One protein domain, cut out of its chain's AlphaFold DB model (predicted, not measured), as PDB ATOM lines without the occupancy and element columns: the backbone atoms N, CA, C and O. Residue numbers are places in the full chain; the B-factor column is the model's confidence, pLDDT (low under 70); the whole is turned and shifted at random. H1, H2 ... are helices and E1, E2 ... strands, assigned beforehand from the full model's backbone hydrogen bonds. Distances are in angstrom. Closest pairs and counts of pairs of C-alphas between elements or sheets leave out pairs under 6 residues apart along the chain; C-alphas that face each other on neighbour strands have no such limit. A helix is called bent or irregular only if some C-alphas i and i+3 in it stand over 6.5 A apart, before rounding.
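This is residues 111 to 198 of the 198 residues of an uncharacterized protein of Paenibacillus sp. Root52 (UniProt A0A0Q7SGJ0). A small four-stranded sheet, E1, E4, E6 and E5, has the helix H2 slantwise over one face and no named helix over the other; from its edge strand E1 a long link and H1 make an arm that reaches well away from the sheet and folds back. Between H1 and E4 a two-stranded hairpin, E2 and E3, stands off from this sheet. The printed part has 88 residues, with two named helices and six named strands in the order E1 H1 E2 E3 E4 H2 E5 E6, and its class is mixed, helices and strands. The larger sheet has the order E1 - E4 - E6 - E5, all antiparallel. The whole is only just compact, close to loose, with a radius of gyration of the C-alphas of 14.3 A and spans of 43 by 34 by 22 A.

E1, residues 113 to 116, begins at C-alpha 113 (-44.772, 0.850, 1.950) and is 10.8 A long. H1, residues 128 to 138, is 14.9 A long, from C-alpha 128 (-68.119, -17.721, 8.273). E2 is residues 143 to 146, E3 residues 149 to 153 and E4 residues 159 to 162. H2, residues 164 to 177, is 17.7 A long and irregular: C-alphas 169 and 172 are 9.3 A apart. E5 is residues 181 to 184; E6, residues 190 to 193, ends at C-alpha 193 (-44.523, -11.615, -4.051).

In the larger sheet, N 114 and O 161 of E1 and E4 are within hydrogen-bond range at 3.0 A, N 160 and O 192 of E4 and E6 at 2.8 A, and N 183 and O 191 of the hairpin E5 and E6 at 2.8 A. H2 is on this sheet at a height of 9.8 A over it. It lies over E5 and only just over E6, on which 3 of its C-alphas fall; on the local plane its line and that of E5 stand at 40 degrees. The closest C-alphas of H2 and E5 are those of Met 175 and Val 182, 6.7 A apart. E4, H2 and E5 form a split strand-helix-strand unit, two strands running the same way with E6 between them, and its crossover is right-handed. In the hairpin E2 and E3, antiparallel at 121 degrees, N 152 and O 144 are 3.1 A apart. E3 and E1 are only just apart, closest 8.3 A. H1 is not on the larger sheet and is apart from H2. Every O i to N i+4 pair of H1 is within hydrogen-bond range, against 6 of 10 in H2.

The C-alphas of Glu 125 and Trp 187, the two farthest apart, are 44.0 A apart. The printed part has no cut and ends at the chain's last residue, 198. The link from E1 to H1, of 11 residues, is long; the other links are tight. The mean pLDDT of the printed part is 77.8, and residues 139 to 154 are under 70.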
ATOM      1  N   PRO A 111     -41.497   3.688  -2.494       88.19
ATOM      2  CA  PRO A 111     -42.432   3.681  -1.383       88.19
ATOM      3  C   PRO A 111     -41.799   3.070  -0.145       88.19
ATOM      4  O   PRO A 111     -41.212   1.991  -0.187       88.19
ATOM      5  N   SER A 112     -42.000   3.743   0.982       85.81
ATOM      6  CA  SER A 112     -41.738   3.149   2.287       85.81
ATOM      7  C   SER A 112     -42.618   1.923   2.530       85.81
ATOM      8  O   SER A 112     -42.155   0.920   3.068       85.81
ATOM      9  N   TYR A 113     -43.867   1.986   2.064       85.56
ATOM     10  CA  TYR A 113     -44.772   0.850   1.950       85.56
ATOM     11  C   TYR A 113     -45.683   1.035   0.734       85.56
ATOM     12  O   TYR A 113     -46.272   2.106   0.565       85.56
ATOM     13  N   GLY A 114     -45.809   0.012  -0.107       88.38
ATOM     14  CA  GLY A 114     -46.688   0.041  -1.274       88.38
ATOM     15  C   GLY A 114     -47.188  -1.348  -1.633       88.38
ATOM     16  O   GLY A 114     -46.524  -2.338  -1.340       88.38
ATOM     17  N   ILE A 115     -48.348  -1.422  -2.284       90.12
ATOM     18  CA  ILE A 115     -48.936  -2.693  -2.711       90.12
ATOM     19  C   ILE A 115     -49.504  -2.622  -4.126       90.12
ATOM     20  O   ILE A 115     -49.973  -1.572  -4.566       90.12
ATOM     21  N   ALA A 116     -49.509  -3.769  -4.799       92.25
ATOM     22  CA  ALA A 116     -50.342  -4.043  -5.960       92.25
ATOM     23  C   ALA A 116     -51.118  -5.339  -5.703       92.25
ATOM     24  O   ALA A 116     -50.544  -6.360  -5.314       92.25
ATOM     25  N   HIS A 117     -52.438  -5.278  -5.871       90.31
ATOM     26  CA  HIS A 117     -53.328  -6.376  -5.515       90.31
ATOM     27  C   HIS A 117     -54.528  -6.471  -6.452       90.31
ATOM     28  O   HIS A 117     -55.040  -5.455  -6.928       90.31
ATOM     29  N   VAL A 118     -54.989  -7.702  -6.665       87.94
ATOM     30  CA  VAL A 118     -56.230  -8.014  -7.369       87.94
ATOM     31  C   VAL A 118     -57.273  -8.357  -6.314       87.94
ATOM     32  O   VAL A 118     -57.185  -9.408  -5.689       87.94
ATOM     33  N   PHE A 119     -58.247  -7.469  -6.122       84.00
ATOM     34  CA  PHE A 119     -59.353  -7.710  -5.197       84.00
ATOM     35  C   PHE A 119     -60.371  -8.649  -5.831       84.00
ATOM     36  O   PHE A 119     -60.814  -8.408  -6.963       84.00
ATOM     37  N   TRP A 120     -60.764  -9.690  -5.103       78.06
ATOM     38  CA  TRP A 120     -61.703 -10.690  -5.603       78.06
ATOM     39  C   TRP A 120     -63.068 -10.548  -4.921       78.06
ATOM     40  O   TRP A 120     -63.133 -10.285  -3.721       78.06
ATOM     41  N   PRO A 121     -64.196 -10.702  -5.641       78.50
ATOM     42  CA  PRO A 121     -65.501 -10.683  -4.994       78.50
ATOM     43  C   PRO A 121     -65.603 -11.813  -3.964       78.50
ATOM     44  O   PRO A 121     -65.246 -12.960  -4.245       78.50
ATOM     45  N   ILE A 122     -66.117 -11.479  -2.779       76.81
ATOM     46  CA  ILE A 122     -66.337 -12.442  -1.696       76.81
ATOM     47  C   ILE A 122     -67.326 -13.511  -2.186       76.81
ATOM     48  O   ILE A 122     -68.427 -13.148  -2.611       76.81
ATOM     49  N   PRO A 123     -66.993 -14.810  -2.098       79.12
ATOM     50  CA  PRO A 123     -67.934 -15.870  -2.438       79.12
ATOM     51  C   PRO A 123     -69.194 -15.807  -1.558       79.12
ATOM     52  O   PRO A 123     -69.111 -15.689  -0.332       79.12
ATOM     53  N   GLU A 124     -70.375 -15.897  -2.172       77.00
ATOM     54  CA  GLU A 124     -71.651 -15.791  -1.449       77.00
ATOM     55  C   GLU A 124     -71.885 -17.001  -0.521       77.00
ATOM     56  O   GLU A 124     -72.269 -16.832   0.643       77.00
ATOM     57  N   GLU A 125     -71.550 -18.206  -0.995       81.38
ATOM     58  CA  GLU A 125     -71.825 -19.500  -0.352       81.38
ATOM     59  C   GLU A 125     -70.589 -20.130   0.308       81.38
ATOM     60  O   GLU A 125     -70.165 -21.234  -0.023       81.38
ATOM     61  N   VAL A 126     -69.984 -19.429   1.260       81.00
ATOM     62  CA  VAL A 126     -68.899 -19.988   2.082       81.00
ATOM     63  C   VAL A 126     -69.182 -19.780   3.562       81.00
ATOM     64  O   VAL A 126     -69.909 -18.854   3.947       81.00
ATOM     65  N   ASP A 127     -68.651 -20.677   4.394       89.25
ATOM     66  CA  ASP A 127     -68.822 -20.597   5.841       89.25
ATOM     67  C   ASP A 127     -68.177 -19.323   6.416       89.25
ATOM     68  O   ASP A 127     -67.379 -18.638   5.771       89.25
ATOM     69  N   ILE A 128     -68.551 -18.974   7.647       85.12
ATOM     70  CA  ILE A 128     -68.119 -17.721   8.273       85.12
ATOM     71  C   ILE A 128     -66.605 -17.652   8.523       85.12
ATOM     72  O   ILE A 128     -66.041 -16.561   8.467       85.12
ATOM     73  N   GLU A 129     -65.940 -18.778   8.772       84.12
ATOM     74  CA  GLU A 129     -64.495 -18.827   9.014       84.12
ATOM     75  C   GLU A 129     -63.719 -18.664   7.706       84.12
ATOM     76  O   GLU A 129     -62.748 -17.903   7.648       84.12
ATOM     77  N   TYR A 130     -64.209 -19.265   6.620       83.00
ATOM     78  CA  TYR A 130     -63.696 -18.996   5.284       83.00
ATOM     79  C   TYR A 130     -63.917 -17.531   4.898       83.00
ATOM     80  O   TYR A 130     -62.979 -16.888   4.435       83.00
ATOM     81  N   LYS A 131     -65.105 -16.955   5.148       80.94
ATOM     82  CA  LYS A 131     -65.354 -15.520   4.898       80.94
ATOM     83  C   LYS A 131     -64.376 -14.642   5.669       80.94
ATOM     84  O   LYS A 131     -63.800 -13.740   5.076       80.94
ATOM     85  N   LYS A 132     -64.151 -14.901   6.961       77.69
ATOM     86  CA  LYS A 132     -63.167 -14.153   7.762       77.69
ATOM     87  C   LYS A 132     -61.764 -14.256   7.172       77.69
ATOM     88  O   LYS A 132     -61.103 -13.236   7.018       77.69
ATOM     89  N   THR A 133     -61.334 -15.463   6.816       78.50
ATOM     90  CA  THR A 133     -60.008 -15.701   6.230       78.50
ATOM     91  C   THR A 133     -59.861 -14.989   4.887       78.50
ATOM     92  O   THR A 133     -58.891 -14.269   4.679       78.50
ATOM     93  N   PHE A 134     -60.863 -15.108   4.014       78.88
ATOM     94  CA  PHE A 134     -60.917 -14.413   2.731       78.88
ATOM     95  C   PHE A 134     -60.831 -12.899   2.916       78.88
ATOM     96  O   PHE A 134     -60.033 -12.244   2.259       78.88
ATOM     97  N   LEU A 135     -61.600 -12.340   3.855       77.06
ATOM     98  CA  LEU A 135     -61.555 -10.915   4.160       77.06
ATOM     99  C   LEU A 135     -60.180 -10.481   4.671       77.06
ATOM    100  O   LEU A 135     -59.713  -9.420   4.284       77.06
ATOM    101  N   LEU A 136     -59.511 -11.281   5.504       73.81
ATOM    102  CA  LEU A 136     -58.150 -10.972   5.957       73.81
ATOM    103  C   LEU A 136     -57.136 -10.969   4.802       73.81
ATOM    104  O   LEU A 136     -56.189 -10.189   4.841       73.81
ATOM    105  N   MET A 137     -57.339 -11.807   3.783       74.12
ATOM    106  CA  MET A 137     -56.502 -11.833   2.579       74.12
ATOM    107  C   MET A 137     -56.808 -10.663   1.631       74.12
ATOM    108  O   MET A 137     -55.884 -10.029   1.130       74.12
ATOM    109  N   ASP A 138     -58.089 -10.361   1.403       73.62
ATOM    110  CA  ASP A 138     -58.549  -9.353   0.437       73.62
ATOM    111  C   ASP A 138     -58.439  -7.921   0.996       73.62
ATOM    112  O   ASP A 138     -58.072  -6.997   0.278       73.62
ATOM    113  N   TYR A 139     -58.625  -7.716   2.308       69.69
ATOM    114  CA  TYR A 139     -58.313  -6.452   3.002       69.69
ATOM    115  C   TYR A 139     -56.821  -6.307   3.340       69.69
ATOM    116  O   TYR A 139     -56.463  -5.628   4.311       69.69
ATOM    117  N   CYS A 140     -55.937  -6.909   2.542       62.97
ATOM    118  CA  CYS A 140     -54.510  -6.672   2.677       62.97
ATOM    119  C   CYS A 140     -54.222  -5.158   2.628       62.97
ATOM    120  O   CYS A 140     -54.836  -4.395   1.875       62.97
ATOM    121  N   ALA A 141     -53.294  -4.705   3.473       55.28
ATOM    122  CA  ALA A 141     -52.780  -3.334   3.463       55.28
ATOM    123  C   ALA A 141     -53.753  -2.198   3.843       55.28
ATOM    124  O   ALA A 141     -53.395  -1.027   3.670       55.28
ATOM    125  N   GLN A 142     -54.936  -2.481   4.399       55.50
ATOM    126  CA  GLN A 142     -55.689  -1.434   5.096       55.50
ATOM    127  C   GLN A 142     -54.898  -0.991   6.341       55.50
ATOM    128  O   GLN A 142     -54.354  -1.843   7.048       55.50
ATOM    129  N   PRO A 143     -54.806   0.319   6.634       50.88
ATOM    130  CA  PRO A 143     -54.261   0.787   7.898       50.88
ATOM    131  C   PRO A 143     -55.216   0.366   9.017       50.88
ATOM    132  O   PRO A 143     -56.197   1.047   9.310       50.88
ATOM    133  N   THR A 144     -54.942  -0.775   9.632       49.91
ATOM    134  CA  THR A 144     -55.608  -1.220  10.853       49.91
ATOM    135  C   THR A 144     -54.757  -0.809  12.052       49.91
ATOM    136  O   THR A 144     -53.551  -0.576  11.898       49.91
ATOM    137  N   PRO A 145     -55.332  -0.711  13.262       48.00
ATOM    138  CA  PRO A 145     -54.528  -0.642  14.474       48.00
ATOM    139  C   PRO A 145     -53.563  -1.835  14.484       48.00
ATOM    140  O   PRO A 145     -54.002  -2.980  14.384       48.00
ATOM    141  N   VAL A 146     -52.261  -1.570  14.529       49.62
ATOM    142  CA  VAL A 146     -51.218  -2.592  14.700       49.62
ATOM    143  C   VAL A 146     -50.303  -2.133  15.823       49.62
ATOM    144  O   VAL A 146     -50.153  -0.939  16.058       49.62
ATOM    145  N   ASP A 147     -49.650  -3.058  16.510       46.53
ATOM    146  CA  ASP A 147     -48.880  -2.729  17.717       46.53
ATOM    147  C   ASP A 147     -47.615  -1.879  17.454       46.53
ATOM    148  O   ASP A 147     -47.034  -1.327  18.384       46.53
ATOM    149  N   PHE A 148     -47.193  -1.720  16.190       44.09
ATOM    150  CA  PHE A 148     -45.976  -0.982  15.806       44.09
ATOM    151  C   PHE A 148     -46.177   0.543  15.634       44.09
ATOM    152  O   PHE A 148     -45.207   1.296  15.670       44.09
ATOM    153  N   VAL A 149     -47.419   1.011  15.433       43.72
ATOM    154  CA  VAL A 149     -47.854   2.428  15.334       43.72
ATOM    155  C   VAL A 149     -49.385   2.469  15.403       43.72
ATOM    156  O   VAL A 149     -50.014   1.521  14.956       43.72
ATOM    157  N   GLN A 150     -50.009   3.575  15.848       46.72
ATOM    158  CA  GLN A 150     -51.485   3.728  15.930       46.72
ATOM    159  C   GLN A 150     -52.269   3.199  14.703       46.72
ATOM    160  O   GLN A 150     -53.435   2.830  14.838       46.72
ATOM    161  N   SER A 151     -51.650   3.139  13.516       51.72
ATOM    162  CA  SER A 151     -52.069   2.265  12.412       51.72
ATOM    163  C   SER A 151     -50.874   1.874  11.528       51.72
ATOM    164  O   SER A 151     -50.004   2.710  11.264       51.72
ATOM    165  N   GLY A 152     -50.853   0.648  11.006       52.75
ATOM    166  CA  GLY A 152     -49.791   0.112  10.142       52.75
ATOM    167  C   GLY A 152     -50.292  -1.069   9.300       52.75
ATOM    168  O   GLY A 152     -51.487  -1.356   9.330       52.75
ATOM    169  N   PRO A 153     -49.435  -1.695   8.475       59.84
ATOM    170  CA  PRO A 153     -49.898  -2.661   7.486       59.84
ATOM    171  C   PRO A 153     -50.378  -3.961   8.149       59.84
ATOM    172  O   PRO A 153     -49.601  -4.656   8.801       59.84
ATOM    173  N   ALA A 154     -51.655  -4.303   7.953       60.09
ATOM    174  CA  ALA A 154     -52.164  -5.648   8.202       60.09
ATOM    175  C   ALA A 154     -51.844  -6.545   7.000       60.09
ATOM    176  O   ALA A 154     -52.541  -6.526   5.983       60.09
ATOM    177  N   GLY A 155     -50.762  -7.314   7.127       70.19
ATOM    178  CA  GLY A 155     -50.367  -8.331   6.155       70.19
ATOM    179  C   GLY A 155     -49.634  -7.799   4.922       70.19
ATOM    180  O   GLY A 155     -49.199  -6.650   4.862       70.19
ATOM    181  N   VAL A 156     -49.481  -8.692   3.946       79.00
ATOM    182  CA  VAL A 156     -48.865  -8.448   2.638       79.00
ATOM    183  C   VAL A 156     -49.911  -8.651   1.544       79.00
ATOM    184  O   VAL A 156     -50.817  -9.469   1.688       79.00
ATOM    185  N   ALA A 157     -49.798  -7.895   0.458       87.31
ATOM    186  CA  ALA A 157     -50.586  -8.081  -0.755       87.31
ATOM    187  C   ALA A 157     -49.890  -9.045  -1.727       87.31
ATOM    188  O   ALA A 157     -48.733  -9.406  -1.515       87.31
ATOM    189  N   MET A 158     -50.577  -9.379  -2.830       89.56
ATOM    190  CA  MET A 158     -50.029 -10.175  -3.947       89.56
ATOM    191  C   MET A 158     -48.612  -9.728  -4.323       89.56
ATOM    192  O   MET A 158     -47.715 -10.560  -4.426       89.56
ATOM    193  N   ARG A 159     -48.418  -8.409  -4.436       92.50
ATOM    194  CA  ARG A 159     -47.106  -7.773  -4.474       92.50
ATOM    195  C   ARG A 159     -47.028  -6.650  -3.452       92.50
ATOM    196  O   ARG A 159     -47.874  -5.754  -3.438       92.50
ATOM    197  N   THR A 160     -45.979  -6.673  -2.642       90.94
ATOM    198  CA  THR A 160     -45.715  -5.681  -1.594       90.94
ATOM    199  C   THR A 160     -44.310  -5.113  -1.740       90.94
ATOM    200  O   THR A 160     -43.360  -5.858  -1.960       90.94
ATOM    201  N   TYR A 161     -44.165  -3.801  -1.577       90.50
ATOM    202  CA  TYR A 161     -42.884  -3.102  -1.562       90.50
ATOM    203  C   TYR A 161     -42.635  -2.494  -0.190       90.50
ATOM    204  O   TYR A 161     -43.531  -1.875   0.389       90.50
ATOM    205  N   PHE A 162     -41.395  -2.596   0.276       88.12
ATOM    206  CA  PHE A 162     -40.920  -1.866   1.447       88.12
ATOM    207  C   PHE A 162     -39.616  -1.141   1.134       88.12
ATOM    208  O   PHE A 162     -38.805  -1.619   0.331       88.12
ATOM    209  N   SER A 163     -39.389  -0.008   1.798       86.06
ATOM    210  CA  SER A 163     -38.102   0.680   1.712       86.06
ATOM    211  C   SER A 163     -36.981  -0.084   2.405       86.06
ATOM    212  O   SER A 163     -37.216  -0.973   3.227       86.06
ATOM    213  N   GLY A 164     -35.740   0.292   2.084       81.38
ATOM    214  CA  GLY A 164     -34.558  -0.203   2.790       81.38
ATOM    215  C   GLY A 164     -34.638   0.045   4.300       81.38
ATOM    216  O   GLY A 164     -34.320  -0.843   5.078       81.38
ATOM    217  N   GLU A 165     -35.179   1.194   4.717       78.19
ATOM    218  CA  GLU A 165     -35.379   1.521   6.136       78.19
ATOM    219  C   GLU A 165     -36.309   0.520   6.830       78.19
ATOM    220  O   GLU A 165     -36.010   0.036   7.918       78.19
ATOM    221  N   VAL A 166     -37.422   0.154   6.184       75.62
ATOM    222  CA  VAL A 166     -38.355  -0.832   6.743       75.62
ATOM    223  C   VAL A 166     -37.754  -2.238   6.720       75.62
ATOM    224  O   VAL A 166     -37.926  -2.991   7.676       75.62
ATOM    225  N   LYS A 167     -36.986  -2.589   5.682       74.19
ATOM    226  CA  LYS A 167     -36.201  -3.834   5.653       74.19
ATOM    227  C   LYS A 167     -35.275  -3.936   6.868       74.19
ATOM    228  O   LYS A 167     -35.191  -5.003   7.474       74.19
ATOM    229  N   ASP A 168     -34.594  -2.852   7.221       78.81
ATOM    230  CA  ASP A 168     -33.619  -2.850   8.311       78.81
ATOM    231  C   ASP A 168     -34.285  -2.982   9.695       78.81
ATOM    232  O   ASP A 168     -33.670  -3.525  10.611       78.81
ATOM    233  N   LEU A 169     -35.563  -2.598   9.834       76.50
ATOM    234  CA  LEU A 169     -36.352  -2.831  11.054       76.50
ATOM    235  C   LEU A 169     -36.669  -4.313  11.294       76.50
ATOM    236  O   LEU A 169     -36.635  -4.769  12.436       76.50
ATOM    237  N   PHE A 170     -36.999  -5.064  10.240       75.88
ATOM    238  CA  PHE A 170     -37.347  -6.488  10.353       75.88
ATOM    239  C   PHE A 170     -36.117  -7.409  10.327       75.88
ATOM    240  O   PHE A 170     -36.157  -8.522  10.857       75.88
ATOM    241  N   GLY A 171     -35.015  -6.941   9.738       75.62
ATOM    242  CA  GLY A 171     -33.757  -7.673   9.641       75.62
ATOM    243  C   GLY A 171     -33.769  -8.798   8.600       75.62
ATOM    244  O   GLY A 171     -34.805  -9.225   8.087       75.62
ATOM    245  N   GLU A 172     -32.580  -9.307   8.271       75.19
ATOM    246  CA  GLU A 172     -32.418 -10.327   7.223       75.19
ATOM    247  C   GLU A 172     -33.048 -11.676   7.589       75.19
ATOM    248  O   GLU A 172     -33.540 -12.382   6.708       75.19
ATOM    249  N   TYR A 173     -33.086 -12.016   8.881       77.31
ATOM    250  CA  TYR A 173     -33.681 -13.266   9.358       77.31
ATOM    251  C   TYR A 173     -35.170 -13.362   9.006       77.31
ATOM    252  O   TYR A 173     -35.619 -14.395   8.514       77.31
ATOM    253  N   PHE A 174     -35.931 -12.281   9.210       77.00
ATOM    254  CA  PHE A 174     -37.349 -12.240   8.858       77.00
ATOM    255  C   PHE A 174     -37.552 -12.484   7.357       77.00
ATOM    256  O   PHE A 174     -38.381 -13.303   6.968       77.00
ATOM    257  N   MET A 175     -36.729 -11.851   6.515       75.81
ATOM    258  CA  MET A 175     -36.816 -11.993   5.057       75.81
ATOM    259  C   MET A 175     -36.548 -13.420   4.581       75.81
ATOM    260  O   MET A 175     -37.257 -13.911   3.711       75.81
ATOM    261  N   GLN A 176     -35.548 -14.094   5.154       78.31
ATOM    262  CA  GLN A 176     -35.176 -15.459   4.758       78.31
ATOM    263  C   GLN A 176     -36.204 -16.514   5.180       78.31
ATOM    264  O   GLN A 176     -36.271 -17.576   4.571       78.31
ATOM    265  N   ASN A 177     -36.986 -16.228   6.223       81.06
ATOM    266  CA  ASN A 177     -37.969 -17.156   6.782       81.06
ATOM    267  C   ASN A 177     -39.414 -16.792   6.409       81.06
ATOM    268  O   ASN A 177     -40.351 -17.444   6.868       81.06
ATOM    269  N   THR A 178     -39.613 -15.752   5.596       81.19
ATOM    270  CA  THR A 178     -40.941 -15.401   5.094       81.19
ATOM    271  C   THR A 178     -41.356 -16.438   4.043       81.19
ATOM    272  O   THR A 178     -40.597 -16.659   3.101       81.19
ATOM    273  N   PRO A 179     -42.546 -17.062   4.147       83.69
ATOM    274  CA  PRO A 179     -43.038 -18.040   3.173       83.69
ATOM    275  C   PRO A 179     -43.569 -17.347   1.902       83.69
ATOM    276  O   PRO A 179     -44.710 -17.554   1.497       83.69
ATOM    277  N   ALA A 180     -42.762 -16.467   1.313       87.50
ATOM    278  CA  ALA A 180     -43.063 -15.686   0.120       87.50
ATOM    279  C   ALA A 180     -41.774 -15.444  -0.680       87.50
ATOM    280  O   ALA A 180     -40.665 -15.676  -0.194       87.50
ATOM    281  N   ILE A 181     -41.909 -14.951  -1.908       90.88
ATOM    282  CA  ILE A 181     -40.766 -14.683  -2.778       90.88
ATOM    283  C   ILE A 181     -40.254 -13.284  -2.468       90.88
ATOM    284  O   ILE A 181     -40.900 -12.287  -2.787       90.88
ATOM    285  N   VAL A 182     -39.083 -13.204  -1.841       90.38
ATOM    286  CA  VAL A 182     -38.463 -11.929  -1.466       90.38
ATOM    287  C   VAL A 182     -37.343 -11.586  -2.443       90.38
ATOM    288  O   VAL A 182     -36.365 -12.318  -2.577       90.38
ATOM    289  N   SER A 183     -37.464 -10.437  -3.105       90.38
ATOM    290  CA  SER A 183     -36.486  -9.909  -4.061       90.38
ATOM    291  C   SER A 183     -35.983  -8.532  -3.629       90.38
ATOM    292  O   SER A 183     -36.736  -7.721  -3.091       90.38
ATOM    293  N   LYS A 184     -34.705  -8.234  -3.884       90.38
ATOM    294  CA  LYS A 184     -34.146  -6.886  -3.672       90.38
ATOM    295  C   LYS A 184     -34.487  -5.995  -4.863       90.38
ATOM    296  O   LYS A 184     -34.340  -6.421  -6.006       90.38
ATOM    297  N   THR A 185     -34.907  -4.760  -4.606       90.75
ATOM    298  CA  THR A 185     -35.148  -3.776  -5.670       90.75
ATOM    299  C   THR A 185     -33.870  -2.998  -5.993       90.75
ATOM    300  O   THR A 185     -32.975  -2.866  -5.154       90.75
ATOM    301  N   LEU A 186     -33.784  -2.431  -7.202       88.50
ATOM    302  CA  LEU A 186     -32.627  -1.628  -7.637       88.50
ATOM    303  C   LEU A 186     -32.394  -0.383  -6.770       88.50
ATOM    304  O   LEU A 186     -31.274   0.104  -6.657       88.50
ATOM    305  N   TRP A 187     -33.451   0.127  -6.139       88.44
ATOM    306  CA  TRP A 187     -33.413   1.311  -5.286       88.44
ATOM    307  C   TRP A 187     -33.137   0.989  -3.806       88.44
ATOM    308  O   TRP A 187     -33.250   1.876  -2.963       88.44
ATOM    309  N   GLY A 188     -32.751  -0.254  -3.487       87.62
ATOM    310  CA  GLY A 188     -32.340  -0.672  -2.141       87.62
ATOM    311  C   GLY A 188     -33.483  -1.087  -1.211       87.62
ATOM    312  O   GLY A 188     -33.242  -1.358  -0.037       87.62
ATOM    313  N   GLY A 189     -34.712  -1.148  -1.723       89.56
ATOM    314  CA  GLY A 189     -35.863  -1.718  -1.029       89.56
ATOM    315  C   GLY A 189     -36.007  -3.222  -1.257       89.56
ATOM    316  O   GLY A 189     -35.109  -3.907  -1.761       89.56
ATOM    317  N   ILE A 190     -37.180  -3.734  -0.902       90.94
ATOM    318  CA  ILE A 190     -37.571  -5.130  -1.111       90.94
ATOM    319  C   ILE A 190     -38.926  -5.207  -1.797       90.94
ATOM    320  O   ILE A 190     -39.789  -4.349  -1.604       90.94
ATOM    321  N   ARG A 191     -39.101  -6.276  -2.564       92.75
ATOM    322  CA  ARG A 191     -40.367  -6.715  -3.132       92.75
ATOM    323  C   ARG A 191     -40.687  -8.091  -2.564       92.75
ATOM    324  O   ARG A 191     -39.818  -8.959  -2.564       92.75
ATOM    325  N   ILE A 192     -41.903  -8.260  -2.070       90.94
ATOM    326  CA  ILE A 192     -42.441  -9.536  -1.607       90.94
ATOM    327  C   ILE A 192     -43.593  -9.903  -2.536       90.94
ATOM    328  O   ILE A 192     -44.552  -9.138  -2.636       90.94
ATOM    329  N   ASP A 193     -43.485 -11.053  -3.192       92.12
ATOM    330  CA  ASP A 193     -44.523 -11.615  -4.051       92.12
ATOM    331  C   ASP A 193     -45.093 -12.891  -3.409       92.12
ATOM    332  O   ASP A 193     -44.345 -13.747  -2.926       92.12
ATOM    333  N   LEU A 194     -46.422 -13.025  -3.399       89.31
ATOM    334  CA  LEU A 194     -47.097 -14.237  -2.909       89.31
ATOM    335  C   LEU A 194     -47.112 -15.372  -3.944       89.31
ATOM    336  O   LEU A 194     -47.397 -16.515  -3.593       89.31
ATOM    337  N   HIS A 195     -46.810 -15.062  -5.204       88.38
ATOM    338  CA  HIS A 195     -46.775 -16.003  -6.317       88.38
ATOM    339  C   HIS A 195     -45.657 -15.621  -7.301       88.38
ATOM    340  O   HIS A 195     -45.320 -14.444  -7.415       88.38
ATOM    341  N   GLU A 196     -45.065 -16.600  -7.996       85.12
ATOM    342  CA  GLU A 196     -43.971 -16.357  -8.961       85.12
ATOM    343  C   GLU A 196     -44.432 -15.542 -10.177       85.12
ATOM    344  O   GLU A 196     -43.667 -14.745 -10.721       85.12
ATOM    345  N   ASP A 197     -45.695 -15.724 -10.557       82.56
ATOM    346  CA  ASP A 197     -46.383 -15.007 -11.631       82.56
ATOM    347  C   ASP A 197     -47.649 -14.347 -11.053       82.56
ATOM    348  O   ASP A 197     -48.700 -14.994 -11.015       82.56
ATOM    349  N   PRO A 198     -47.519 -13.162 -10.427       72.38
ATOM    350  CA  PRO A 198     -48.619 -12.489  -9.738       72.38
ATOM    351  C   PRO A 198     -49.698 -11.935 -10.678       72.38
ATOM    352  O   PRO A 198     -49.375 -11.503 -11.811       72.38
TER     353      PRO A 198